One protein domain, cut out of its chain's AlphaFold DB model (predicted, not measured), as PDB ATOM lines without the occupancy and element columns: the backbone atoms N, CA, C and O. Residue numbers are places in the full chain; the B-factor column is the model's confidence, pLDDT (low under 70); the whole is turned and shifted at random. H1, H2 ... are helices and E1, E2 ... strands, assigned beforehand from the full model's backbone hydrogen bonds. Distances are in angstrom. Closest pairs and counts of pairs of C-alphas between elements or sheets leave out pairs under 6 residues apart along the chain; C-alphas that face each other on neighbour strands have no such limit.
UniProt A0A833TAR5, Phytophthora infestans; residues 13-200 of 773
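This is residues 13 to 200 of the 773 residues of a protein of Phytophthora infestans (UniProt A0A833TAR5). A small three-stranded sheet, E1, E5 and E3, has helices over both faces, H2 and H8 over one, H3 and H4 over the other; H8 lies near the middle of the whole, with H7 packed on it. E4, H5, H6 and much loop lie away from the sheet, and H1 lies far out, beyond H2. The 188 printed residues include eight named helices and five named strands, in the order H1 H2 E1 E2 H3 H4 E3 E4 H5 H6 E5 H7 H8; the sheet's order is E1, E5, E3, all antiparallel. The class is mixed, helices and strands, with under half of the residues, 84, in named elements. The whole is compact and rounded, with a radius of gyration of the C-alphas of 16.0 A and spans of 44 by 42 by 38 A.

Start at H1, residues 13 to 19, near H2, residues 24 to 31, with 7 pairs of C-alphas within 10 A. H2 is on the sheet at a height of 10.3 A, along the strands, at 2 degrees to E5, residues 146 to 154, on the local plane. Next, E1, residues 36 to 40, is antiparallel to E5; N 37 and O 153, 2.8 A apart, are within hydrogen-bond range. E2, residues 44 to 46, pairs with no named strand. H3, residues 50 to 55, and H4, residues 57 to 62, are on the opposite face from H2; H4 stands up from the sheet, rising 52 degrees. E3, residues 64 to 68, is antiparallel to E5, with N 65 and O 152 within hydrogen-bond range at 3.0 A. E4, residues 85 to 89, pairs with no named strand. H5, residues 90 to 97, and H6, residues 130 to 134, are each close to but not clearly touching H8, residues 185 to 192; the closest C-alphas are Phe 95 and Leu 192, 7.8 A, and Leu 132 and Glu 191, 7.6 A. H7, residues 159 to 167, touches H8, closest at the C-alphas of Ala 161 and Ala 189, 5.0 A, at a steep tilt of 54 degrees, opposite ways. Every O i to N i+4 pair is within hydrogen-bond range in H1, H2, H4, H5, H6, H7 and H8; H3 has 0 of 2, but 3 of 3 O i to N i+3 pairs.

Find C-alpha 13 at (-22.114, 61.655, 15.178), where H1 begins. E5 starts at C-alpha 146, (-48.346, 48.300, 11.535), bends by 100 degrees at residue 149 and spans 17.4 A; E1 spans 13.3 A, E3 13.1 A and H7 12.2 A. H8 ends at C-alpha 192, (-38.950, 36.634, 9.397).

The two C-alphas farthest apart, of Ser 49 and Gly 84, are 48.0 A apart. The printed part has no cut. The long links are E3 to E4, H5 to H6 with 32 residues, H6 to E5, and H7 to H8. No printed residue is under 70 in pLDDT.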
ATOM      1  N   GLU A  13     -21.455  60.757  16.126       92.31
ATOM      2  CA  GLU A  13     -22.114  61.655  15.178       92.31
ATOM      3  C   GLU A  13     -23.030  60.877  14.226       92.31
ATOM      4  O   GLU A  13     -24.162  61.302  13.997       92.31
ATOM      5  N   ASP A  14     -22.593  59.703  13.757       92.06
ATOM      6  CA  ASP A  14     -23.401  58.814  12.910       92.06
ATOM      7  C   ASP A  14     -24.632  58.318  13.673       92.06
ATOM      8  O   ASP A  14     -25.739  58.281  13.141       92.06
ATOM      9  N   CYS A  15     -24.458  58.000  14.956       90.25
ATOM     10  CA  CYS A  15     -25.551  57.634  15.849       90.25
ATOM     11  C   CYS A  15     -26.554  58.772  16.032       90.25
ATOM     12  O   CYS A  15     -27.760  58.541  15.973       90.25
ATOM     13  N   HIS A  16     -26.089  60.005  16.228       91.50
ATOM     14  CA  HIS A  16     -26.982  61.155  16.303       91.50
ATOM     15  C   HIS A  16     -27.711  61.410  14.985       91.50
ATOM     16  O   HIS A  16     -28.903  61.699  15.016       91.50
ATOM     17  N   ALA A  17     -27.033  61.285  13.847       90.06
ATOM     18  CA  ALA A  17     -27.657  61.454  12.539       90.06
ATOM     19  C   ALA A  17     -28.704  60.364  12.266       90.06
ATOM     20  O   ALA A  17     -29.797  60.665  11.793       90.06
ATOM     21  N   LYS A  18     -28.391  59.109  12.608       89.69
ATOM     22  CA  LYS A  18     -29.264  57.957  12.373       89.69
ATOM     23  C   LYS A  18     -30.455  57.938  13.326       89.69
ATOM     24  O   LYS A  18     -31.581  57.811  12.873       89.69
ATOM     25  N   PHE A  19     -30.227  58.078  14.631       92.56
ATOM     26  CA  PHE A  19     -31.233  57.794  15.661       92.56
ATOM     27  C   PHE A  19     -31.953  59.029  16.227       92.56
ATOM     28  O   PHE A  19     -32.796  58.878  17.104       92.56
ATOM     29  N   ARG A  20     -31.702  60.255  15.742       88.25
ATOM     30  CA  ARG A  20     -32.543  61.431  16.070       88.25
ATOM     31  C   ARG A  20     -33.805  61.479  15.198       88.25
ATOM     32  O   ARG A  20     -34.043  62.445  14.480       88.25
ATOM     33  N   GLY A  21     -34.598  60.415  15.251       86.12
ATOM     34  CA  GLY A  21     -35.833  60.256  14.485       86.12
ATOM     35  C   GLY A  21     -36.540  58.946  14.828       86.12
ATOM     36  O   GLY A  21     -36.189  58.289  15.807       86.12
ATOM     37  N   PHE A  22     -37.506  58.544  14.000       84.50
ATOM     38  CA  PHE A  22     -38.368  57.376  14.243       84.50
ATOM     39  C   PHE A  22     -37.595  56.071  14.511       84.50
ATOM     40  O   PHE A  22     -37.958  55.287  15.383       84.50
ATOM     41  N   ILE A  23     -36.456  55.882  13.841       90.44
ATOM     42  CA  ILE A  23     -35.643  54.657  13.902       90.44
ATOM     43  C   ILE A  23     -35.002  54.369  15.275       90.44
ATOM     44  O   ILE A  23     -34.382  53.324  15.470       90.44
ATOM     45  N   ILE A  24     -35.146  55.272  16.251       92.56
ATOM     46  CA  ILE A  24     -34.691  55.053  17.629       92.56
ATOM     47  C   ILE A  24     -35.460  53.936  18.344       92.56
ATOM     48  O   ILE A  24     -34.920  53.307  19.249       92.56
ATOM     49  N   LYS A  25     -36.700  53.658  17.942       94.69
ATOM     50  CA  LYS A  25     -37.586  52.688  18.598       94.69
ATOM     51  C   LYS A  25     -37.022  51.246  18.583       94.69
ATOM     52  O   LYS A  25     -36.874  50.668  19.664       94.69
ATOM     53  N   PRO A  26     -36.576  50.669  17.442       95.31
ATOM     54  CA  PRO A  26     -35.852  49.389  17.433       95.31
ATOM     55  C   PRO A  26     -34.588  49.373  18.310       95.31
ATOM     56  O   PRO A  26     -34.294  48.375  18.979       95.31
ATOM     57  N   LEU A  27     -33.848  50.489  18.353       93.75
ATOM     58  CA  LEU A  27     -32.664  50.631  19.206       93.75
ATOM     59  C   LEU A  27     -33.052  50.597  20.694       93.75
ATOM     60  O   LEU A  27     -32.399  49.915  21.485       93.75
ATOM     61  N   ALA A  28     -34.139  51.279  21.062       93.69
ATOM     62  CA  ALA A  28     -34.675  51.303  22.418       93.69
ATOM     63  C   ALA A  28     -35.096  49.902  22.884       93.69
ATOM     64  O   ALA A  28     -34.726  49.494  23.985       93.69
ATOM     65  N   VAL A  29     -35.776  49.120  22.035       95.25
ATOM     66  CA  VAL A  29     -36.101  47.715  22.340       95.25
ATOM     67  C   VAL A  29     -34.827  46.895  22.557       95.25
ATOM     68  O   VAL A  29     -34.698  46.196  23.565       95.25
ATOM     69  N   THR A  30     -33.846  47.038  21.667       92.50
ATOM     70  CA  THR A  30     -32.583  46.289  21.728       92.50
ATOM     71  C   THR A  30     -31.818  46.546  23.033       92.50
ATOM     72  O   THR A  30     -31.438  45.596  23.722       92.50
ATOM     73  N   PHE A  31     -31.643  47.815  23.418       91.44
ATOM     74  CA  PHE A  31     -30.849  48.218  24.589       91.44
ATOM     75  C   PHE A  31     -31.615  48.265  25.914       91.44
ATOM     76  O   PHE A  31     -30.981  48.348  26.969       91.44
ATOM     77  N   SER A  32     -32.949  48.204  25.888       91.25
ATOM     78  CA  SER A  32     -33.759  48.146  27.107       91.25
ATOM     79  C   SER A  32     -33.281  47.016  28.024       91.25
ATOM     80  O   SER A  32     -32.892  45.948  27.562       91.25
ATOM     81  N   ARG A  33     -33.306  47.209  29.342       85.06
ATOM     82  CA  ARG A  33     -32.982  46.135  30.301       85.06
ATOM     83  C   ARG A  33     -34.204  45.301  30.689       85.06
ATOM     84  O   ARG A  33     -34.052  44.314  31.399       85.06
ATOM     85  N   PHE A  34     -35.394  45.691  30.236       88.38
ATOM     86  CA  PHE A  34     -36.625  44.978  30.550       88.38
ATOM     87  C   PHE A  34     -36.748  43.687  29.734       88.38
ATOM     88  O   PHE A  34     -36.391  43.643  28.554       88.38
ATOM     89  N   GLU A  35     -37.263  42.638  30.380       90.94
ATOM     90  CA  GLU A  35     -37.674  41.393  29.720       90.94
ATOM     91  C   GLU A  35     -38.917  41.634  28.845       90.94
ATOM     92  O   GLU A  35     -38.963  41.195  27.695       90.94
ATOM     93  N   GLU A  36     -39.868  42.400  29.383       94.75
ATOM     94  CA  GLU A  36     -41.154  42.762  28.785       94.75
ATOM     95  C   GLU A  36     -41.229  44.277  28.603       94.75
ATOM     96  O   GLU A  36     -40.940  45.043  29.522       94.75
ATOM     97  N   ILE A  37     -41.557  44.726  27.395       97.19
ATOM     98  CA  ILE A  37     -41.469  46.127  26.984       97.19
ATOM     99  C   ILE A  37     -42.828  46.562  26.445       97.19
ATOM    100  O   ILE A  37     -43.350  45.917  25.544       97.19
ATOM    101  N   MET A  38     -43.358  47.672  26.959       96.88
ATOM    102  CA  MET A  38     -44.444  48.434  26.339       96.88
ATOM    103  C   MET A  38     -43.849  49.751  25.859       96.88
ATOM    104  O   MET A  38     -43.480  50.609  26.659       96.88
ATOM    105  N   MET A  39     -43.691  49.875  24.550       95.12
ATOM    106  CA  MET A  39     -43.192  51.080  23.908       95.12
ATOM    107  C   MET A  39     -44.379  51.955  23.515       95.12
ATOM    108  O   MET A  39     -45.331  51.445  22.930       95.12
ATOM    109  N   ILE A  40     -44.309  53.245  23.845       93.31
ATOM    110  CA  ILE A  40     -45.356  54.235  23.572       93.31
ATOM    111  C   ILE A  40     -44.757  55.507  22.978       93.31
ATOM    112  O   ILE A  40     -43.653  55.906  23.357       93.31
ATOM    113  N   ASP A  41     -45.502  56.160  22.091       90.75
ATOM    114  CA  ASP A  41     -45.140  57.480  21.581       90.75
ATOM    115  C   ASP A  41     -45.503  58.601  22.563       90.75
ATOM    116  O   ASP A  41     -46.512  58.544  23.270       90.75
ATOM    117  N   ALA A  42     -44.671  59.646  22.596       86.38
ATOM    118  CA  ALA A  42     -44.799  60.752  23.548       86.38
ATOM    119  C   ALA A  42     -46.030  61.646  23.301       86.38
ATOM    120  O   ALA A  42     -46.519  62.305  24.221       86.38
ATOM    121  N   ASP A  43     -46.540  61.664  22.072       87.31
ATOM    122  CA  ASP A  43     -47.739  62.383  21.633       87.31
ATOM    123  C   ASP A  43     -49.003  61.509  21.686       87.31
ATOM    124  O   ASP A  43     -49.982  61.753  20.980       87.31
ATOM    125  N   THR A  44     -49.005  60.506  22.567       90.06
ATOM    126  CA  THR A  44     -50.162  59.644  22.820       90.06
ATOM    127  C   THR A  44     -50.983  60.144  24.015       90.06
ATOM    128  O   THR A  44     -50.431  60.518  25.053       90.06
ATOM    129  N   THR A  45     -52.318  60.126  23.915       90.81
ATOM    130  CA  THR A  45     -53.228  60.323  25.062       90.81
ATOM    131  C   THR A  45     -54.160  59.127  25.206       90.81
ATOM    132  O   THR A  45     -54.878  58.798  24.269       90.81
ATOM    133  N   PHE A  46     -54.154  58.482  26.373       92.88
ATOM    134  CA  PHE A  46     -54.952  57.285  26.651       92.88
ATOM    135  C   PHE A  46     -56.242  57.631  27.399       92.88
ATOM    136  O   PHE A  46     -56.193  58.249  28.457       92.88
ATOM    137  N   PHE A  47     -57.376  57.155  26.894       91.62
ATOM    138  CA  PHE A  47     -58.691  57.222  27.539       91.62
ATOM    139  C   PHE A  47     -58.999  55.959  28.359       91.62
ATOM    140  O   PHE A  47     -59.771  56.006  29.312       91.62
ATOM    141  N   VAL A  48     -58.352  54.833  28.037       90.69
ATOM    142  CA  VAL A  48     -58.381  53.595  28.831       90.69
ATOM    143  C   VAL A  48     -56.949  53.211  29.201       90.69
ATOM    144  O   VAL A  48     -56.037  53.374  28.399       90.69
ATOM    145  N   SER A  49     -56.737  52.687  30.414       90.31
ATOM    146  CA  SER A  49     -55.402  52.283  30.876       90.31
ATOM    147  C   SER A  49     -54.767  51.228  29.951       90.31
ATOM    148  O   SER A  49     -55.347  50.147  29.790       90.31
ATOM    149  N   PRO A  50     -53.565  51.481  29.390       93.00
ATOM    150  CA  PRO A  50     -52.872  50.518  28.535       93.00
ATOM    151  C   PRO A  50     -52.331  49.307  29.302       93.00
ATOM    152  O   PRO A  50     -52.076  48.272  28.693       93.00
ATOM    153  N   ALA A  51     -52.226  49.382  30.635       91.19
ATOM    154  CA  ALA A  51     -51.762  48.272  31.471       91.19
ATOM    155  C   ALA A  51     -52.635  47.010  31.340       91.19
ATOM    156  O   ALA A  51     -52.138  45.903  31.520       91.19
ATOM    157  N   LYS A  52     -53.908  47.161  30.946       91.75
ATOM    158  CA  LYS A  52     -54.811  46.034  30.664       91.75
ATOM    159  C   LYS A  52     -54.277  45.089  29.581       91.75
ATOM    160  O   LYS A  52     -54.673  43.931  29.535       91.75
ATOM    161  N   LEU A  53     -53.387  45.561  28.706       93.88
ATOM    162  CA  LEU A  53     -52.814  44.745  27.635       93.88
ATOM    163  C   LEU A  53     -51.770  43.736  28.129       93.88
ATOM    164  O   LEU A  53     -51.515  42.764  27.426       93.88
ATOM    165  N   TRP A  54     -51.207  43.914  29.328       93.06
ATOM    166  CA  TRP A  54     -50.316  42.915  29.932       93.06
ATOM    167  C   TRP A  54     -51.041  41.608  30.249       93.06
ATOM    168  O   TRP A  54     -50.473  40.528  30.148       93.06
ATOM    169  N   GLU A  55     -52.320  41.707  30.593       90.12
ATOM    170  CA  GLU A  55     -53.167  40.561  30.921       90.12
ATOM    171  C   GLU A  55     -53.807  39.944  29.671       90.12
ATOM    172  O   GLU A  55     -54.474  38.914  29.754       90.12
ATOM    173  N   ALA A  56     -53.595  40.543  28.493       91.62
ATOM    174  CA  ALA A  56     -54.199  40.071  27.264       91.62
ATOM    175  C   ALA A  56     -53.677  38.686  26.877       91.62
ATOM    176  O   ALA A  56     -52.478  38.473  26.689       91.62
ATOM    177  N   ASP A  57     -54.612  37.779  26.616       94.50
ATOM    178  CA  ASP A  57     -54.358  36.441  26.083       94.50
ATOM    179  C   ASP A  57     -53.432  36.450  24.863       94.50
ATOM    180  O   ASP A  57     -52.544  35.608  24.740       94.50
ATOM    181  N   LYS A  58     -53.619  37.431  23.974       94.94
ATOM    182  CA  LYS A  58     -52.784  37.633  22.788       94.94
ATOM    183  C   LYS A  58     -51.313  37.839  23.164       94.94
ATOM    184  O   LYS A  58     -50.462  37.080  22.703       94.94
ATOM    185  N   TYR A  59     -51.020  38.784  24.059       96.25
ATOM    186  CA  TYR A  59     -49.660  39.043  24.536       96.25
ATOM    187  C   TYR A  59     -49.099  37.863  25.340       96.25
ATOM    188  O   TYR A  59     -47.991  37.396  25.075       96.25
ATOM    189  N   ASN A  60     -49.886  37.297  26.254       94.50
ATOM    190  CA  ASN A  60     -49.467  36.167  27.082       94.50
ATOM    191  C   ASN A  60     -49.177  34.896  26.270       94.50
ATOM    192  O   ASN A  60     -48.333  34.089  26.665       94.50
ATOM    193  N   LYS A  61     -49.796  34.711  25.101       94.19
ATOM    194  CA  LYS A  61     -49.511  33.576  24.209       94.19
ATOM    195  C   LYS A  61     -48.307  33.816  23.303       94.19
ATOM    196  O   LYS A  61     -47.537  32.883  23.091       94.19
ATOM    197  N   THR A  62     -48.099  35.041  22.821       95.75
ATOM    198  CA  THR A  62     -47.114  35.294  21.757       95.75
ATOM    199  C   THR A  62     -45.918  36.139  22.180       95.75
ATOM    200  O   THR A  62     -44.894  36.116  21.515       95.75
ATOM    201  N   GLY A  63     -45.991  36.909  23.259       95.31
ATOM    202  CA  GLY A  63     -44.931  37.814  23.717       95.31
ATOM    203  C   GLY A  63     -44.717  39.067  22.855       95.31
ATOM    204  O   GLY A  63     -44.161  40.036  23.355       95.31
ATOM    205  N   ASN A  64     -45.176  39.088  21.602       97.56
ATOM    206  CA  ASN A  64     -45.242  40.285  20.758       97.56
ATOM    207  C   ASN A  64     -46.703  40.589  20.417       97.56
ATOM    208  O   ASN A  64     -47.382  39.708  19.878       97.56
ATOM    209  N   PHE A  65     -47.158  41.812  20.703       97.94
ATOM    210  CA  PHE A  65     -48.500  42.305  20.378       97.94
ATOM    211  C   PHE A  65     -48.403  43.669  19.676       97.94
ATOM    212  O   PHE A  65     -47.885  44.635  20.244       97.94
ATOM    213  N   LEU A  66     -48.859  43.711  18.421       97.56
ATOM    214  CA  LEU A  66     -48.702  44.826  17.480       97.56
ATOM    215  C   LEU A  66     -50.055  45.479  17.156       97.56
ATOM    216  O   LEU A  66     -51.093  44.813  17.206       97.56
ATOM    217  N   MET A  67     -50.057  46.765  16.797       96.50
ATOM    218  CA  MET A  67     -51.272  47.475  16.380       96.50
ATOM    219  C   MET A  67     -51.393  47.502  14.858       96.50
ATOM    220  O   MET A  67     -50.430  47.803  14.154       96.50
ATOM    221  N   HIS A  68     -52.587  47.211  14.344       96.12
ATOM    222  CA  HIS A  68     -52.898  47.433  12.936       96.12
ATOM    223  C   HIS A  68     -52.970  48.923  12.615       96.12
ATOM    224  O   HIS A  68     -53.744  49.649  13.241       96.12
ATOM    225  N   ASP A  69     -52.250  49.349  11.579       93.25
ATOM    226  CA  ASP A  69     -52.411  50.693  11.025       93.25
ATOM    227  C   ASP A  69     -53.770  50.827  10.304       93.25
ATOM    228  O   ASP A  69     -54.448  49.846   9.965       93.25
ATOM    229  N   ARG A  70     -54.176  52.065  10.031       88.12
ATOM    230  CA  ARG A  70     -55.283  52.357   9.121       88.12
ATOM    231  C   ARG A  70     -54.935  51.901   7.705       88.12
ATOM    232  O   ARG A  70     -53.789  51.993   7.267       88.12
ATOM    233  N   ILE A  71     -55.955  51.488   6.947       89.25
ATOM    234  CA  ILE A  71     -55.804  51.241   5.507       89.25
ATOM    235  C   ILE A  71     -55.273  52.523   4.860       89.25
ATOM    236  O   ILE A  71     -55.878  53.587   4.999       89.25
ATOM    237  N   SER A  72     -54.135  52.406   4.187       89.88
ATOM    238  CA  SER A  72     -53.452  53.486   3.481       89.88
ATOM    239  C   SER A  72     -53.513  53.284   1.971       89.88
ATOM    240  O   SER A  72     -54.023  52.272   1.490       89.88
ATOM    241  N   HIS A  73     -52.995  54.247   1.210       90.81
ATOM    242  CA  HIS A  73     -53.017  54.168  -0.243       90.81
ATOM    243  C   HIS A  73     -52.148  53.003  -0.752       90.81
ATOM    244  O   HIS A  73     -50.983  52.858  -0.387       90.81
ATOM    245  N   GLU A  74     -52.708  52.200  -1.651       88.75
ATOM    246  CA  GLU A  74     -52.150  50.956  -2.198       88.75
ATOM    247  C   GLU A  74     -50.991  51.117  -3.207       88.75
ATOM    248  O   GLU A  74     -50.623  50.158  -3.892       88.75
ATOM    249  N   ILE A  75     -50.421  52.321  -3.316       87.56
ATOM    250  CA  ILE A  75     -49.317  52.644  -4.237       87.56
ATOM    251  C   ILE A  75     -48.049  53.131  -3.526       87.56
ATOM    252  O   ILE A  75     -47.026  53.309  -4.183       87.56
ATOM    253  N   TYR A  76     -48.106  53.362  -2.212       88.81
ATOM    254  CA  TYR A  76     -46.988  53.894  -1.431       88.81
ATOM    255  C   TYR A  76     -46.379  52.838  -0.503       88.81
ATOM    256  O   TYR A  76     -47.032  51.857  -0.135       88.81
ATOM    257  N   PHE A  77     -45.134  53.083  -0.086       92.19
ATOM    258  CA  PHE A  77     -44.412  52.315   0.933       92.19
ATOM    259  C   PHE A  77     -44.386  50.815   0.630       92.19
ATOM    260  O   PHE A  77     -43.819  50.422  -0.380       92.19
ATOM    261  N   MET A  78     -44.993  49.972   1.469       95.56
ATOM    262  CA  MET A  78     -44.941  48.513   1.327       95.56
ATOM    263  C   MET A  78     -45.589  48.030   0.026       95.56
ATOM    264  O   MET A  78     -45.137  47.044  -0.554       95.56
ATOM    265  N   ALA A  79     -46.601  48.754  -0.461       93.69
ATOM    266  CA  ALA A  79     -47.314  48.432  -1.691       93.69
ATOM    267  C   ALA A  79     -46.687  49.066  -2.945       93.69
ATOM    268  O   ALA A  79     -47.147  48.787  -4.053       93.69
ATOM    269  N   GLU A  80     -45.640  49.887  -2.822       95.06
ATOM    270  CA  GLU A  80     -44.953  50.457  -3.985       95.06
ATOM    271  C   GLU A  80     -44.468  49.343  -4.925       95.06
ATOM    272  O   GLU A  80     -43.991  48.300  -4.475       95.06
ATOM    273  N   ARG A  81     -44.629  49.532  -6.239       95.00
ATOM    274  CA  ARG A  81     -44.271  48.512  -7.232       95.00
ATOM    275  C   ARG A  81     -42.790  48.553  -7.562       95.00
ATOM    276  O   ARG A  81     -42.219  49.617  -7.780       95.00
ATOM    277  N   VAL A  82     -42.185  47.376  -7.681       95.12
ATOM    278  CA  VAL A  82     -40.787  47.257  -8.097       95.12
ATOM    279  C   VAL A  82     -40.648  47.728  -9.554       95.12
ATOM    280  O   VAL A  82     -41.376  47.236 -10.426       95.12
ATOM    281  N   PRO A  83     -39.706  48.638  -9.872       92.88
ATOM    282  CA  PRO A  83     -39.462  49.064 -11.247       92.88
ATOM    283  C   PRO A  83     -39.229  47.873 -12.189       92.88
ATOM    284  O   PRO A  83     -38.381  47.018 -11.939       92.88
ATOM    285  N   GLY A  84     -40.005  47.800 -13.275       93.00
ATOM    286  CA  GLY A  84     -39.952  46.696 -14.244       93.00
ATOM    287  C   GLY A  84     -40.709  45.418 -13.843       93.00
ATOM    288  O   GLY A  84     -40.757  44.486 -14.642       93.00
ATOM    289  N   LYS A  85     -41.327  45.364 -12.653       93.69
ATOM    290  CA  LYS A  85     -42.182  44.258 -12.182       93.69
ATOM    291  C   LYS A  85     -43.486  44.809 -11.573       93.69
ATOM    292  O   LYS A  85     -43.611  44.865 -10.352       93.69
ATOM    293  N   PRO A  86     -44.469  45.220 -12.396       89.56
ATOM    294  CA  PRO A  86     -45.678  45.909 -11.919       89.56
ATOM    295  C   PRO A  86     -46.571  45.061 -10.996       89.56
ATOM    296  O   PRO A  86     -47.358  45.618 -10.232       89.56
ATOM    297  N   ASP A  87     -46.424  43.736 -11.033       91.31
ATOM    298  CA  ASP A  87     -47.192  42.794 -10.210       91.31
ATOM    299  C   ASP A  87     -46.524  42.468  -8.861       91.31
ATOM    300  O   ASP A  87     -47.062  41.680  -8.087       91.31
ATOM    301  N   VAL A  88     -45.350  43.048  -8.577       95.75
ATOM    302  CA  VAL A  88     -44.567  42.787  -7.358       95.75
ATOM    303  C   VAL A  88     -44.414  44.074  -6.555       95.75
ATOM    304  O   VAL A  88     -43.920  45.077  -7.081       95.75
ATOM    305  N   SER A  89     -44.785  44.050  -5.275       96.69
ATOM    306  CA  SER A  89     -44.482  45.159  -4.365       96.69
ATOM    307  C   SER A  89     -43.084  45.069  -3.755       96.69
ATOM    308  O   SER A  89     -42.464  44.002  -3.711       96.69
ATOM    309  N   VAL A  90     -42.571  46.191  -3.254       96.81
ATOM    310  CA  VAL A  90     -41.291  46.235  -2.537       96.81
ATOM    311  C   VAL A  90     -41.306  45.380  -1.265       96.81
ATOM    312  O   VAL A  90     -40.288  44.762  -0.968       96.81
ATOM    313  N   GLU A  91     -42.442  45.262  -0.561       97.31
ATOM    314  CA  GLU A  91     -42.613  44.324   0.565       97.31
ATOM    315  C   GLU A  91     -42.456  42.871   0.111       97.31
ATOM    316  O   GLU A  91     -41.650  42.126   0.671       97.31
ATOM    317  N   GLN A  92     -43.191  42.471  -0.931       97.81
ATOM    318  CA  GLN A  92     -43.130  41.113  -1.476       97.81
ATOM    319  C   GLN A  92     -41.704  40.766  -1.919       97.81
ATOM    320  O   GLN A  92     -41.202  39.682  -1.624       97.81
ATOM    321  N   ASN A  93     -41.024  41.700  -2.588       97.38
ATOM    322  CA  ASN A  93     -39.638  41.522  -3.002       97.38
ATOM    323  C   ASN A  93     -38.673  41.447  -1.805       97.38
ATOM    324  O   ASN A  93     -37.755  40.627  -1.820       97.38
ATOM    325  N   TYR A  94     -38.874  42.258  -0.763       97.75
ATOM    326  CA  TYR A  94     -38.057  42.203   0.450       97.75
ATOM    327  C   TYR A  94     -38.170  40.833   1.130       97.75
ATOM    328  O   TYR A  94     -37.158  40.162   1.325       97.75
ATOM    329  N   PHE A  95     -39.391  40.356   1.394       98.06
ATOM    330  CA  PHE A  95     -39.618  39.033   1.986       98.06
ATOM    331  C   PHE A  95     -39.071  37.884   1.127       98.06
ATOM    332  O   PHE A  95     -38.543  36.916   1.670       98.06
ATOM    333  N   ALA A  96     -39.156  37.985  -0.201       97.31
ATOM    334  CA  ALA A  96     -38.630  36.965  -1.107       97.31
ATOM    335  C   ALA A  96     -37.093  36.899  -1.134       97.31
ATOM    336  O   ALA A  96     -36.533  35.866  -1.487       97.31
ATOM    337  N   THR A  97     -36.403  37.989  -0.790       95.94
ATOM    338  CA  THR A  97     -34.933  38.086  -0.886       95.94
ATOM    339  C   THR A  97     -34.213  38.025   0.460       95.94
ATOM    340  O   THR A  97     -32.992  37.883   0.481       95.94
ATOM    341  N   PHE A  98     -34.937  38.112   1.578       97.12
ATOM    342  CA  PHE A  98     -34.342  38.077   2.910       97.12
ATOM    343  C   PHE A  98     -33.850  36.670   3.283       97.12
ATOM    344  O   PHE A  98     -34.616  35.706   3.269       97.12
ATOM    345  N   ASP A  99     -32.581  36.554   3.686       95.06
ATOM    346  CA  ASP A  99     -32.013  35.296   4.180       95.06
ATOM    347  C   ASP A  99     -32.197  35.153   5.698       95.06
ATOM    348  O   ASP A  99     -31.505  35.779   6.502       95.06
ATOM    349  N   VAL A 100     -33.126  34.283   6.100       95.75
ATOM    350  CA  VAL A 100     -33.386  33.966   7.516       95.75
ATOM    351  C   VAL A 100     -32.375  32.981   8.113       95.75
ATOM    352  O   VAL A 100     -32.318  32.817   9.335       95.75
ATOM    353  N   THR A 101     -31.562  32.315   7.287       93.75
ATOM    354  CA  THR A 101     -30.661  31.226   7.701       93.75
ATOM    355  C   THR A 101     -29.743  31.600   8.869       93.75
ATOM    356  O   THR A 101     -29.666  30.805   9.813       93.75
ATOM    357  N   PRO A 102     -29.109  32.793   8.905       92.81
ATOM    358  CA  PRO A 102     -28.223  33.180  10.006       92.81
ATOM    359  C   PRO A 102     -28.915  33.260  11.374       92.81
ATOM    360  O   PRO A 102     -28.253  33.151  12.405       92.81
ATOM    361  N   PHE A 103     -30.238  33.439  11.399       93.19
ATOM    362  CA  PHE A 103     -31.011  33.649  12.622       93.19
ATOM    363  C   PHE A 103     -31.643  32.364  13.171       93.19
ATOM    364  O   PHE A 103     -32.073  32.340  14.324       93.19
ATOM    365  N   ARG A 104     -31.687  31.275  12.391       91.38
ATOM    366  CA  ARG A 104     -32.398  30.035  12.762       91.38
ATOM    367  C   ARG A 104     -31.834  29.325  13.995       91.38
ATOM    368  O   ARG A 104     -32.570  28.597  14.653       91.38
ATOM    369  N   SER A 105     -30.568  29.558  14.342       86.81
ATOM    370  CA  SER A 105     -29.960  29.029  15.573       86.81
ATOM    371  C   SER A 105     -30.504  29.680  16.849       86.81
ATOM    372  O   SER A 105     -30.388  29.102  17.929       86.81
ATOM    373  N   LEU A 106     -31.112  30.866  16.745       85.12
ATOM    374  CA  LEU A 106     -31.739  31.545  17.872       85.12
ATOM    375  C   LEU A 106     -33.110  30.929  18.163       85.12
ATOM    376  O   LEU A 106     -33.867  30.615  17.240       85.12
ATOM    377  N   ALA A 107     -33.441  30.798  19.447       87.12
ATOM    378  CA  ALA A 107     -34.733  30.285  19.891       87.12
ATOM    379  C   ALA A 107     -35.899  31.174  19.417       87.12
ATOM    380  O   ALA A 107     -35.759  32.387  19.243       87.12
ATOM    381  N   THR A 108     -37.063  30.565  19.217       92.94
ATOM    382  CA  THR A 108     -38.285  31.250  18.788       92.94
ATOM    383  C   THR A 108     -39.507  30.529  19.358       92.94
ATOM    384  O   THR A 108     -39.382  29.385  19.801       92.94
ATOM    385  N   LEU A 109     -40.678  31.167  19.355       94.75
ATOM    386  CA  LEU A 109     -41.930  30.478  19.676       94.75
ATOM    387  C   LEU A 109     -42.448  29.780  18.421       94.75
ATOM    388  O   LEU A 109     -42.819  30.452  17.460       94.75
ATOM    389  N   GLU A 110     -42.494  28.446  18.441       93.06
ATOM    390  CA  GLU A 110     -42.962  27.649  17.303       93.06
ATOM    391  C   GLU A 110     -44.354  28.084  16.848       93.06
ATOM    392  O   GLU A 110     -45.289  28.136  17.647       93.06
ATOM    393  N   ARG A 111     -44.498  28.381  15.557       92.00
ATOM    394  CA  ARG A 111     -45.759  28.792  14.939       92.00
ATOM    395  C   ARG A 111     -46.299  27.668  14.042       92.00
ATOM    396  O   ARG A 111     -45.506  27.005  13.379       92.00
ATOM    397  N   PRO A 112     -47.627  27.455  13.974       91.69
ATOM    398  CA  PRO A 112     -48.216  26.543  12.996       91.69
ATOM    399  C   PRO A 112     -47.883  26.947  11.556       91.69
ATOM    400  O   PRO A 112     -47.787  28.135  11.242       91.69
ATOM    401  N   LYS A 113     -47.766  25.956  10.668       93.75
ATOM    402  CA  LYS A 113     -47.601  26.202   9.230       93.75
ATOM    403  C   LYS A 113     -48.826  26.910   8.659       93.75
ATOM    404  O   LYS A 113     -49.948  26.606   9.067       93.75
ATOM    405  N   ALA A 114     -48.599  27.799   7.695       95.25
ATOM    406  CA  ALA A 114     -49.681  28.458   6.980       95.25
ATOM    407  C   ALA A 114     -50.613  27.444   6.299       95.25
ATOM    408  O   ALA A 114     -50.177  26.473   5.674       95.25
ATOM    409  N   THR A 115     -51.905  27.706   6.426       96.88
ATOM    410  CA  THR A 115     -53.012  27.039   5.745       96.88
ATOM    411  C   THR A 115     -53.502  27.838   4.534       96.88
ATOM    412  O   THR A 115     -54.132  27.276   3.637       96.88
ATOM    413  N   VAL A 116     -53.198  29.137   4.480       95.69
ATOM    414  CA  VAL A 116     -53.509  30.027   3.358       95.69
ATOM    415  C   VAL A 116     -52.465  29.857   2.251       95.69
ATOM    416  O   VAL A 116     -51.267  29.795   2.505       95.69
ATOM    417  N   GLU A 117     -52.914  29.795   0.998       95.00
ATOM    418  CA  GLU A 117     -52.023  29.744  -0.165       95.00
ATOM    419  C   GLU A 117     -51.436  31.129  -0.478       95.00
ATOM    420  O   GLU A 117     -52.155  32.132  -0.486       95.00
ATOM    421  N   ASN A 118     -50.138  31.189  -0.793       95.88
ATOM    422  CA  ASN A 118     -49.512  32.412  -1.288       95.88
ATOM    423  C   ASN A 118     -49.992  32.718  -2.717       95.88
ATOM    424  O   ASN A 118     -49.611  32.041  -3.667       95.88
ATOM    425  N   ARG A 119     -50.804  33.769  -2.865       93.44
ATOM    426  CA  ARG A 119     -51.370  34.207  -4.155       93.44
ATOM    427  C   ARG A 119     -50.488  35.197  -4.917       93.44
ATOM    428  O   ARG A 119     -50.877  35.660  -5.987       93.44
ATOM    429  N   THR A 120     -49.345  35.571  -4.353       93.75
ATOM    430  CA  THR A 120     -48.423  36.538  -4.957       93.75
ATOM    431  C   THR A 120     -47.472  35.843  -5.939       93.75
ATOM    432  O   THR A 120     -47.218  34.646  -5.810       93.75
ATOM    433  N   PRO A 121     -46.901  36.569  -6.917       94.00
ATOM    434  CA  PRO A 121     -45.965  35.986  -7.884       94.00
ATOM    435  C   PRO A 121     -44.564  35.695  -7.307       94.00
ATOM    436  O   PRO A 121     -43.694  35.225  -8.043       94.00
ATOM    437  N   VAL A 122     -44.305  35.989  -6.026       96.12
ATOM    438  CA  VAL A 122     -42.994  35.783  -5.393       96.12
ATOM    439  C   VAL A 122     -42.927  34.465  -4.621       96.12
ATOM    440  O   VAL A 122     -43.900  34.026  -4.009       96.12
ATOM    441  N   THR A 123     -41.750  33.839  -4.611       96.44
ATOM    442  CA  THR A 123     -41.464  32.670  -3.766       96.44
ATOM    443  C   THR A 123     -40.846  33.134  -2.451       96.44
ATOM    444  O   THR A 123     -39.903  33.917  -2.464       96.44
ATOM    445  N   LEU A 124     -41.369  32.647  -1.324       97.12
ATOM    446  CA  LEU A 124     -40.838  32.935   0.009       97.12
ATOM    447  C   LEU A 124     -39.901  31.803   0.454       97.12
ATOM    448  O   LEU A 124     -40.217  30.628   0.265       97.12
ATOM    449  N   HIS A 125     -38.758  32.152   1.048       94.75
ATOM    450  CA  HIS A 125     -37.720  31.198   1.483       94.75
ATOM    451  C   HIS A 125     -37.705  30.939   3.006       94.75
ATOM    452  O   HIS A 125     -36.743  30.399   3.557       94.75
ATOM    453  N   PHE A 126     -38.796  31.293   3.680       95.69
ATOM    454  CA  PHE A 126     -39.080  31.042   5.094       95.69
ATOM    455  C   PHE A 126     -40.527  30.542   5.232       95.69
ATOM    456  O   PHE A 126     -41.275  30.584   4.256       95.69
ATOM    457  N   GLU A 127     -40.929  30.048   6.403       94.62
ATOM    458  CA  GLU A 127     -42.304  29.595   6.656       94.62
ATOM    459  C   GLU A 127     -43.241  30.789   6.953       94.62
ATOM    460  O   GLU A 127     -43.206  31.317   8.072       94.62
ATOM    461  N   PRO A 128     -44.097  31.236   6.004       97.00
ATOM    462  CA  PRO A 128     -44.971  32.385   6.226       97.00
ATOM    463  C   PRO A 128     -46.107  32.061   7.204       97.00
ATOM    464  O   PRO A 128     -46.456  30.898   7.414       97.00
ATOM    465  N   SER A 129     -46.719  33.090   7.788       97.50
ATOM    466  CA  SER A 129     -47.972  32.965   8.539       97.50
ATOM    467  C   SER A 129     -49.200  33.104   7.652       97.50
ATOM    468  O   SER A 129     -49.192  33.815   6.647       97.50
ATOM    469  N   ASP A 130     -50.315  32.546   8.127       96.75
ATOM    470  CA  ASP A 130     -51.646  32.875   7.604       96.75
ATOM    471  C   ASP A 130     -51.935  34.377   7.659       96.75
ATOM    472  O   ASP A 130     -52.601  34.915   6.774       96.75
ATOM    473  N   PHE A 131     -51.401  35.073   8.667       95.88
ATOM    474  CA  PHE A 131     -51.527  36.518   8.776       95.88
ATOM    475  C   PHE A 131     -50.844  37.244   7.614       95.88
ATOM    476  O   PHE A 131     -51.517  37.999   6.925       95.88
ATOM    477  N   LEU A 132     -49.554  36.994   7.350       96.94
ATOM    478  CA  LEU A 132     -48.836  37.614   6.228       96.94
ATOM    479  C   LEU A 132     -49.586  37.379   4.914       96.94
ATOM    480  O   LEU A 132     -49.860  38.317   4.174       96.94
ATOM    481  N   LEU A 133     -49.971  36.131   4.645       97.19
ATOM    482  CA  LEU A 133     -50.614  35.763   3.382       97.19
ATOM    483  C   LEU A 133     -52.025  36.348   3.224       97.19
ATOM    484  O   LEU A 133     -52.514  36.465   2.100       97.19
ATOM    485  N   SER A 134     -52.673  36.751   4.319       95.25
ATOM    486  CA  SER A 134     -53.982  37.415   4.314       95.25
ATOM    487  C   SER A 134     -53.920  38.925   4.567       95.25
ATOM    488  O   SER A 134     -54.958  39.590   4.485       95.25
ATOM    489  N   SER A 135     -52.736  39.485   4.837       95.50
ATOM    490  CA  SER A 135     -52.580  40.888   5.220       95.50
ATOM    491  C   SER A 135     -52.931  41.824   4.064       95.50
ATOM    492  O   SER A 135     -52.795  41.484   2.882       95.50
ATOM    493  N   HIS A 136     -53.400  43.029   4.395       94.69
ATOM    494  CA  HIS A 136     -53.741  44.019   3.373       94.69
ATOM    495  C   HIS A 136     -52.494  44.508   2.637       94.69
ATOM    496  O   HIS A 136     -52.569  44.709   1.424       94.69
ATOM    497  N   SER A 137     -51.362  44.658   3.330       94.44
ATOM    498  CA  SER A 137     -50.105  45.095   2.715       94.44
ATOM    499  C   SER A 137     -49.602  44.108   1.663       94.44
ATOM    500  O   SER A 137     -49.459  44.455   0.484       94.44
ATOM    501  N   PHE A 138     -49.503  42.835   2.045       96.00
ATOM    502  CA  PHE A 138     -48.955  41.784   1.199       96.00
ATOM    503  C   PHE A 138     -49.854  41.476  -0.007       96.00
ATOM    504  O   PHE A 138     -49.372  41.058  -1.059       96.00
ATOM    505  N   ASN A 139     -51.160  41.739   0.116       94.62
ATOM    506  CA  ASN A 139     -52.154  41.583  -0.950       94.62
ATOM    507  C   ASN A 139     -52.453  42.886  -1.717       94.62
ATOM    508  O   ASN A 139     -53.476  42.966  -2.401       94.62
ATOM    509  N   LEU A 140     -51.576  43.895  -1.634       92.88
ATOM    510  CA  LEU A 140     -51.645  45.138  -2.421       92.88
ATOM    511  C   LEU A 140     -52.929  45.952  -2.180       92.88
ATOM    512  O   LEU A 140     -53.433  46.614  -3.086       92.88
ATOM    513  N   ARG A 141     -53.472  45.885  -0.962       93.00
ATOM    514  CA  ARG A 141     -54.665  46.628  -0.525       93.00
ATOM    515  C   ARG A 141     -54.328  47.860   0.310       93.00
ATOM    516  O   ARG A 141     -55.148  48.769   0.367       93.00
ATOM    517  N   ALA A 142     -53.159  47.890   0.949       93.12
ATOM    518  CA  ALA A 142     -52.690  49.006   1.767       93.12
ATOM    519  C   ALA A 142     -51.166  49.154   1.669       93.12
ATOM    520  O   ALA A 142     -50.460  48.168   1.511       93.12
ATOM    521  N   GLY A 143     -50.646  50.373   1.783       93.38
ATOM    522  CA  GLY A 143     -49.201  50.632   1.834       93.38
ATOM    523  C   GLY A 143     -48.570  50.476   3.224       93.38
ATOM    524  O   GLY A 143     -47.351  50.528   3.343       93.38
ATOM    525  N   HIS A 144     -49.384  50.315   4.269       93.06
ATOM    526  CA  HIS A 144     -48.978  50.168   5.668       93.06
ATOM    527  C   HIS A 144     -49.663  48.950   6.279       93.06
ATOM    528  O   HIS A 144     -50.752  48.568   5.834       93.06
ATOM    529  N   GLN A 145     -49.068  48.401   7.333       94.50
ATOM    530  CA  GLN A 145     -49.631  47.272   8.068       94.50
ATOM    531  C   GLN A 145     -49.642  47.518   9.575       94.50
ATOM    532  O   GLN A 145     -50.625  47.176  10.242       94.50
ATOM    533  N   VAL A 146     -48.571  48.109  10.103       95.19
ATOM    534  CA  VAL A 146     -48.346  48.300  11.535       95.19
ATOM    535  C   VAL A 146     -48.259  49.767  11.888       95.19
ATOM    536  O   VAL A 146     -47.603  50.568  11.224       95.19
ATOM    537  N   ASP A 147     -48.875  50.087  13.012       93.50
ATOM    538  CA  ASP A 147     -48.593  51.305  13.737       93.50
ATOM    539  C   ASP A 147     -47.730  51.008  14.970       93.50
ATOM    540  O   ASP A 147     -47.921  50.003  15.660       93.50
ATOM    541  N   SER A 148     -46.757  51.883  15.232       93.81
ATOM    542  CA  SER A 148     -45.810  51.745  16.344       93.81
ATOM    543  C   SER A 148     -45.981  52.812  17.424       93.81
ATOM    544  O   SER A 148     -45.046  53.034  18.202       93.81
ATOM    545  N   SER A 149     -47.150  53.460  17.503       92.62
ATOM    546  CA  SER A 149     -47.483  54.339  18.634       92.62
ATOM    547  C   SER A 149     -47.669  53.559  19.936       92.62
ATOM    548  O   SER A 149     -47.474  54.113  21.019       92.62
ATOM    549  N   LEU A 150     -47.965  52.257  19.831       95.50
ATOM    550  CA  LEU A 150     -47.978  51.294  20.927       95.50
ATOM    551  C   LEU A 150     -47.471  49.925  20.446       95.50
ATOM    552  O   LEU A 150     -48.040  49.332  19.533       95.50
ATOM    553  N   VAL A 151     -46.436  49.384  21.091       96.50
ATOM    554  CA  VAL A 151     -45.904  48.036  20.810       96.50
ATOM    555  C   VAL A 151     -45.619  47.318  22.121       96.50
ATOM    556  O   VAL A 151     -44.935  47.870  22.983       96.50
ATOM    557  N   LEU A 152     -46.084  46.072  22.264       98.19
ATOM    558  CA  LEU A 152     -45.648  45.195  23.351       98.19
ATOM    559  C   LEU A 152     -44.680  44.134  22.813       98.19
ATOM    560  O   LEU A 152     -44.968  43.476  21.812       98.19
ATOM    561  N   TRP A 153     -43.547  43.954  23.494       98.25
ATOM    562  CA  TRP A 153     -42.444  43.098  23.052       98.25
ATOM    563  C   TRP A 153     -41.813  42.327  24.216       98.25
ATOM    564  O   TRP A 153     -41.477  42.919  25.241       98.25
ATOM    565  N   ASN A 154     -41.606  41.016  24.070       97.50
ATOM    566  CA  ASN A 154     -40.987  40.163  25.090       97.50
ATOM    567  C   ASN A 154     -39.666  39.586  24.570       97.50
ATOM    568  O   ASN A 154     -39.641  38.628  23.797       97.50
ATOM    569  N   LYS A 155     -38.540  40.138  25.027       95.44
ATOM    570  CA  LYS A 155     -37.214  39.800  24.483       95.44
ATOM    571  C   LYS A 155     -36.763  38.381  24.782       95.44
ATOM    572  O   LYS A 155     -36.014  37.801  24.001       95.44
ATOM    573  N   LYS A 156     -37.207  37.818  25.904       91.88
ATOM    574  CA  LYS A 156     -36.836  36.460  26.313       91.88
ATOM    575  C   LYS A 156     -37.587  35.402  25.524       91.88
ATOM    576  O   LYS A 156     -37.015  34.364  25.210       91.88
ATOM    577  N   ARG A 157     -38.852  35.663  25.197       92.88
ATOM    578  CA  ARG A 157     -39.666  34.775  24.358       92.88
ATOM    579  C   ARG A 157     -39.373  34.947  22.875       92.88
ATOM    580  O   ARG A 157     -39.563  34.006  22.115       92.88
ATOM    581  N   GLN A 158     -38.887  36.123  22.481       96.50
ATOM    582  CA  GLN A 158     -38.660  36.497  21.087       96.50
ATOM    583  C   GLN A 158     -37.190  36.831  20.774       96.50
ATOM    584  O   GLN A 158     -36.922  37.872  20.161       96.50
ATOM    585  N   PRO A 159     -36.196  36.000  21.160       94.56
ATOM    586  CA  PRO A 159     -34.794  36.360  20.973       94.56
ATOM    587  C   PRO A 159     -34.406  36.394  19.488       94.56
ATOM    588  O   PRO A 159     -33.671  37.294  19.081       94.56
ATOM    589  N   ARG A 160     -34.957  35.500  18.650       97.38
ATOM    590  CA  ARG A 160     -34.748  35.542  17.194       97.38
ATOM    591  C   ARG A 160     -35.320  36.809  16.557       97.38
ATOM    592  O   ARG A 160     -34.592  37.507  15.857       97.38
ATOM    593  N   ALA A 161     -36.579  37.146  16.844       98.19
ATOM    594  CA  ALA A 161     -37.190  38.373  16.327       98.19
ATOM    595  C   ALA A 161     -36.445  39.621  16.820       98.19
ATOM    596  O   ALA A 161     -36.250  40.565  16.063       98.19
ATOM    597  N   THR A 162     -35.958  39.616  18.065       98.12
ATOM    598  CA  THR A 162     -35.186  40.740  18.622       98.12
ATOM    599  C   THR A 162     -33.858  40.919  17.883       98.12
ATOM    600  O   THR A 162     -33.465  42.046  17.589       98.12
ATOM    601  N   ALA A 163     -33.178  39.823  17.533       96.88
ATOM    602  CA  ALA A 163     -31.948  39.876  16.748       96.88
ATOM    603  C   ALA A 163     -32.191  40.376  15.316       96.88
ATOM    604  O   ALA A 163     -31.422  41.203  14.829       96.88
ATOM    605  N   ILE A 164     -33.272  39.930  14.663       98.31
ATOM    606  CA  ILE A 164     -33.656  40.416  13.329       98.31
ATOM    607  C   ILE A 164     -34.006  41.911  13.384       98.31
ATOM    608  O   ILE A 164     -33.479  42.686  12.587       98.31
ATOM    609  N   LEU A 165     -34.796  42.344  14.370       98.19
ATOM    610  CA  LEU A 165     -35.147  43.753  14.581       98.19
ATOM    611  C   LEU A 165     -33.901  44.639  14.745       98.19
ATOM    612  O   LEU A 165     -33.796  45.691  14.115       98.19
ATOM    613  N   ALA A 166     -32.937  44.198  15.558       97.12
ATOM    614  CA  ALA A 166     -31.663  44.892  15.725       97.12
ATOM    615  C   ALA A 166     -30.835  44.897  14.429       97.12
ATOM    616  O   ALA A 166     -30.134  45.868  14.143       97.12
ATOM    617  N   SER A 167     -30.924  43.832  13.628       97.19
ATOM    618  CA  SER A 167     -30.166  43.699  12.385       97.19
ATOM    619  C   SER A 167     -30.555  44.740  11.336       97.19
ATOM    620  O   SER A 167     -29.663  45.241  10.662       97.19
ATOM    621  N   PHE A 168     -31.827  45.153  11.274       97.00
ATOM    622  CA  PHE A 168     -32.302  46.186  10.342       97.00
ATOM    623  C   PHE A 168     -31.652  47.559  10.553       97.00
ATOM    624  O   PHE A 168     -31.688  48.412   9.667       97.00
ATOM    625  N   ILE A 169     -31.086  47.797  11.739       95.25
ATOM    626  CA  ILE A 169     -30.477  49.076  12.119       95.25
ATOM    627  C   ILE A 169     -28.984  48.954  12.453       95.25
ATOM    628  O   ILE A 169     -28.369  49.949  12.852       95.25
ATOM    629  N   ALA A 170     -28.386  47.776  12.292       94.69
ATOM    630  CA  ALA A 170     -26.972  47.534  12.563       94.69
ATOM    631  C   ALA A 170     -26.078  47.868  11.349       94.69
ATOM    632  O   ALA A 170     -26.555  48.147  10.252       94.69
ATOM    633  N   LEU A 171     -24.762  47.880  11.566       93.19
ATOM    634  CA  LEU A 171     -23.724  47.983  10.539       93.19
ATOM    635  C   LEU A 171     -23.448  46.589   9.962       93.19
ATOM    636  O   LEU A 171     -22.498  45.898  10.350       93.19
ATOM    637  N   ASN A 172     -24.339  46.148   9.083       92.31
ATOM    638  CA  ASN A 172     -24.275  44.865   8.391       92.31
ATOM    639  C   ASN A 172     -24.789  45.011   6.946       92.31
ATOM    640  O   ASN A 172     -25.177  46.099   6.523       92.31
ATOM    641  N   ASP A 173     -24.799  43.901   6.209       90.38
ATOM    642  CA  ASP A 173     -25.264  43.852   4.817       90.38
ATOM    643  C   ASP A 173     -26.781  43.601   4.694       90.38
ATOM    644  O   ASP A 173     -27.270  43.256   3.619       90.38
ATOM    645  N   ILE A 174     -27.543  43.742   5.788       94.50
ATOM    646  CA  ILE A 174     -28.996  43.554   5.795       94.50
ATOM    647  C   ILE A 174     -29.662  44.914   5.551       94.50
ATOM    648  O   ILE A 174     -29.574  45.806   6.400       94.50
ATOM    649  N   PRO A 175     -30.353  45.107   4.413       91.75
ATOM    650  CA  PRO A 175     -31.053  46.352   4.153       91.75
ATOM    651  C   PRO A 175     -32.248  46.513   5.098       91.75
ATOM    652  O   PRO A 175     -32.933  45.545   5.438       91.75
ATOM    653  N   ALA A 176     -32.534  47.757   5.478       92.75
ATOM    654  CA  ALA A 176     -33.756  48.091   6.199       92.75
ATOM    655  C   ALA A 176     -35.000  47.730   5.357       92.75
ATOM    656  O   ALA A 176     -34.996  47.979   4.145       92.75
ATOM    657  N   PRO A 177     -36.060  47.159   5.961       95.31
ATOM    658  CA  PRO A 177     -37.286  46.846   5.238       95.31
ATOM    659  C   PRO A 177     -38.012  48.120   4.773       95.31
ATOM    660  O   PRO A 177     -37.897  49.169   5.419       95.31
ATOM    661  N   PRO A 178     -38.781  48.053   3.669       94.38
ATOM    662  CA  PRO A 178     -39.561  49.186   3.191       94.38
ATOM    663  C   PRO A 178     -40.648  49.542   4.212       94.38
ATOM    664  O   PRO A 178     -41.458  48.702   4.602       94.38
ATOM    665  N   SER A 179     -40.639  50.795   4.661       93.94
ATOM    666  CA  SER A 179     -41.473  51.277   5.760       93.94
ATOM    667  C   SER A 179     -41.547  52.805   5.742       93.94
ATOM    668  O   SER A 179     -40.586  53.476   5.356       93.94
ATOM    669  N   TYR A 180     -42.664  53.373   6.201       89.50
ATOM    670  CA  TYR A 180     -42.704  54.784   6.584       89.50
ATOM    671  C   TYR A 180     -42.144  54.927   8.002       89.50
ATOM    672  O   TYR A 180     -42.841  54.673   8.984       89.50
ATOM    673  N   GLY A 181     -40.865  55.293   8.106       90.62
ATOM    674  CA  GLY A 181     -40.144  55.264   9.377       90.62
ATOM    675  C   GLY A 181     -39.825  53.828   9.795       90.62
ATOM    676  O   GLY A 181     -39.427  53.007   8.973       90.62
ATOM    677  N   ASP A 182     -39.998  53.509  11.069       92.25
ATOM    678  CA  ASP A 182     -39.579  52.242  11.681       92.25
ATOM    679  C   ASP A 182     -40.738  51.271  11.970       92.25
ATOM    680  O   ASP A 182     -40.510  50.114  12.300       92.25
ATOM    681  N   LYS A 183     -41.983  51.739  11.873       93.31
ATOM    682  CA  LYS A 183     -43.163  51.052  12.411       93.31
ATOM    683  C   LYS A 183     -43.377  49.633  11.883       93.31
ATOM    684  O   LYS A 183     -43.740  48.744  12.649       93.31
ATOM    685  N   GLU A 184     -43.046  49.381  10.620       96.31
ATOM    686  CA  GLU A 184     -43.217  48.053  10.027       96.31
ATOM    687  C   GLU A 184     -42.133  47.068  10.494       96.31
ATOM    688  O   GLU A 184     -42.323  45.853  10.428       96.31
ATOM    689  N   PHE A 185     -41.007  47.550  11.033       97.69
ATOM    690  CA  PHE A 185     -39.852  46.719  11.393       97.69
ATOM    691  C   PHE A 185     -40.227  45.647  12.420       97.69
ATOM    692  O   PHE A 185     -39.724  44.529  12.356       97.69
ATOM    693  N   PHE A 186     -41.134  45.959  13.345       98.00
ATOM    694  CA  PHE A 186     -41.607  45.018  14.361       98.00
ATOM    695  C   PHE A 186     -42.359  43.828  13.751       98.00
ATOM    696  O   PHE A 186     -42.203  42.691  14.210       98.00
ATOM    697  N   PHE A 187     -43.131  44.078  12.692       97.94
ATOM    698  CA  PHE A 187     -43.821  43.042  11.933       97.94
ATOM    699  C   PHE A 187     -42.853  42.227  11.086       97.94
ATOM    700  O   PHE A 187     -42.823  41.009  11.246       97.94
ATOM    701  N   TYR A 188     -42.004  42.876  10.279       98.38
ATOM    702  CA  TYR A 188     -40.985  42.174   9.488       98.38
ATOM    703  C   TYR A 188     -40.112  41.280  10.371       98.38
ATOM    704  O   TYR A 188     -39.900  40.116  10.046       98.38
ATOM    705  N   ALA A 189     -39.653  41.786  11.518       98.38
ATOM    706  CA  ALA A 189     -38.821  41.024  12.440       98.38
ATOM    707  C   ALA A 189     -39.544  39.807  13.028       98.38
ATOM    708  O   ALA A 189     -38.937  38.746  13.166       98.38
ATOM    709  N   SER A 190     -40.828  39.945  13.373       98.19
ATOM    710  CA  SER A 190     -41.624  38.834  13.903       98.19
ATOM    711  C   SER A 190     -41.928  37.797  12.814       98.19
ATOM    712  O   SER A 190     -41.796  36.599  13.045       98.19
ATOM    713  N   GLU A 191     -42.271  38.237  11.605       98.06
ATOM    714  CA  GLU A 191     -42.585  37.343  10.491       98.06
ATOM    715  C   GLU A 191     -41.354  36.566  10.005       98.06
ATOM    716  O   GLU A 191     -41.405  35.342   9.911       98.06
ATOM    717  N   LEU A 192     -40.221  37.248   9.806       98.25
ATOM    718  CA  LEU A 192     -38.950  36.634   9.397       98.25
ATOM    719  C   LEU A 192     -38.322  35.756  10.488       98.25
ATOM    720  O   LEU A 192     -37.495  34.899  10.190       98.25
ATOM    721  N   ALA A 193     -38.705  35.942  11.754       97.88
ATOM    722  CA  ALA A 193     -38.298  35.045  12.831       97.88
ATOM    723  C   ALA A 193     -39.031  33.696  12.799       97.88
ATOM    724  O   ALA A 193     -38.684  32.808  13.584       97.88
ATOM    725  N   GLU A 194     -40.040  33.530  11.938       97.06
ATOM    726  CA  GLU A 194     -40.876  32.325  11.901       97.06
ATOM    727  C   GLU A 194     -41.497  32.065  13.300       97.06
ATOM    728  O   GLU A 194     -41.604  30.927  13.752       97.06
ATOM    729  N   THR A 195     -41.843  33.143  14.024       97.25
ATOM    730  CA  THR A 195     -42.325  33.112  15.418       97.25
ATOM    731  C   THR A 195     -43.824  33.371  15.522       97.25
ATOM    732  O   THR A 195     -44.425  34.013  14.654       97.25
ATOM    733  N   GLN A 196     -44.441  32.944  16.624       97.62
ATOM    734  CA  GLN A 196     -45.772  33.426  16.993       97.62
ATOM    735  C   GLN A 196     -45.738  34.913  17.377       97.62
ATOM    736  O   GLN A 196     -44.937  35.331  18.207       97.62
ATOM    737  N   TYR A 197     -46.670  35.696  16.846       97.50
ATOM    738  CA  TYR A 197     -46.948  37.079  17.239       97.50
ATOM    739  C   TYR A 197     -48.452  37.331  17.116       97.50
ATOM    740  O   TYR A 197     -49.176  36.532  16.517       97.50
ATOM    741  N   SER A 198     -48.938  38.420  17.699       97.12
ATOM    742  CA  SER A 198     -50.351  38.779  17.651       97.12
ATOM    743  C   SER A 198     -50.550  40.237  17.253       97.12
ATOM    744  O   SER A 198     -49.685  41.086  17.467       97.12
ATOM    745  N   PHE A 199     -51.707  40.511  16.659       96.81
ATOM    746  CA  PHE A 199     -52.148  41.840  16.253       96.81
ATOM    747  C   PHE A 199     -53.443  42.228  16.967       96.81
ATOM    748  O   PHE A 199     -54.187  41.350  17.430       96.81
ATOM    749  N   SER A 200     -53.723  43.530  17.042       96.44
ATOM    750  CA  SER A 200     -55.032  44.050  17.446       96.44
ATOM    751  C   SER A 200     -56.169  43.422  16.617       96.44
ATOM    752  O   SER A 200     -55.985  43.020  15.477       96.44
TER     753      SER A 200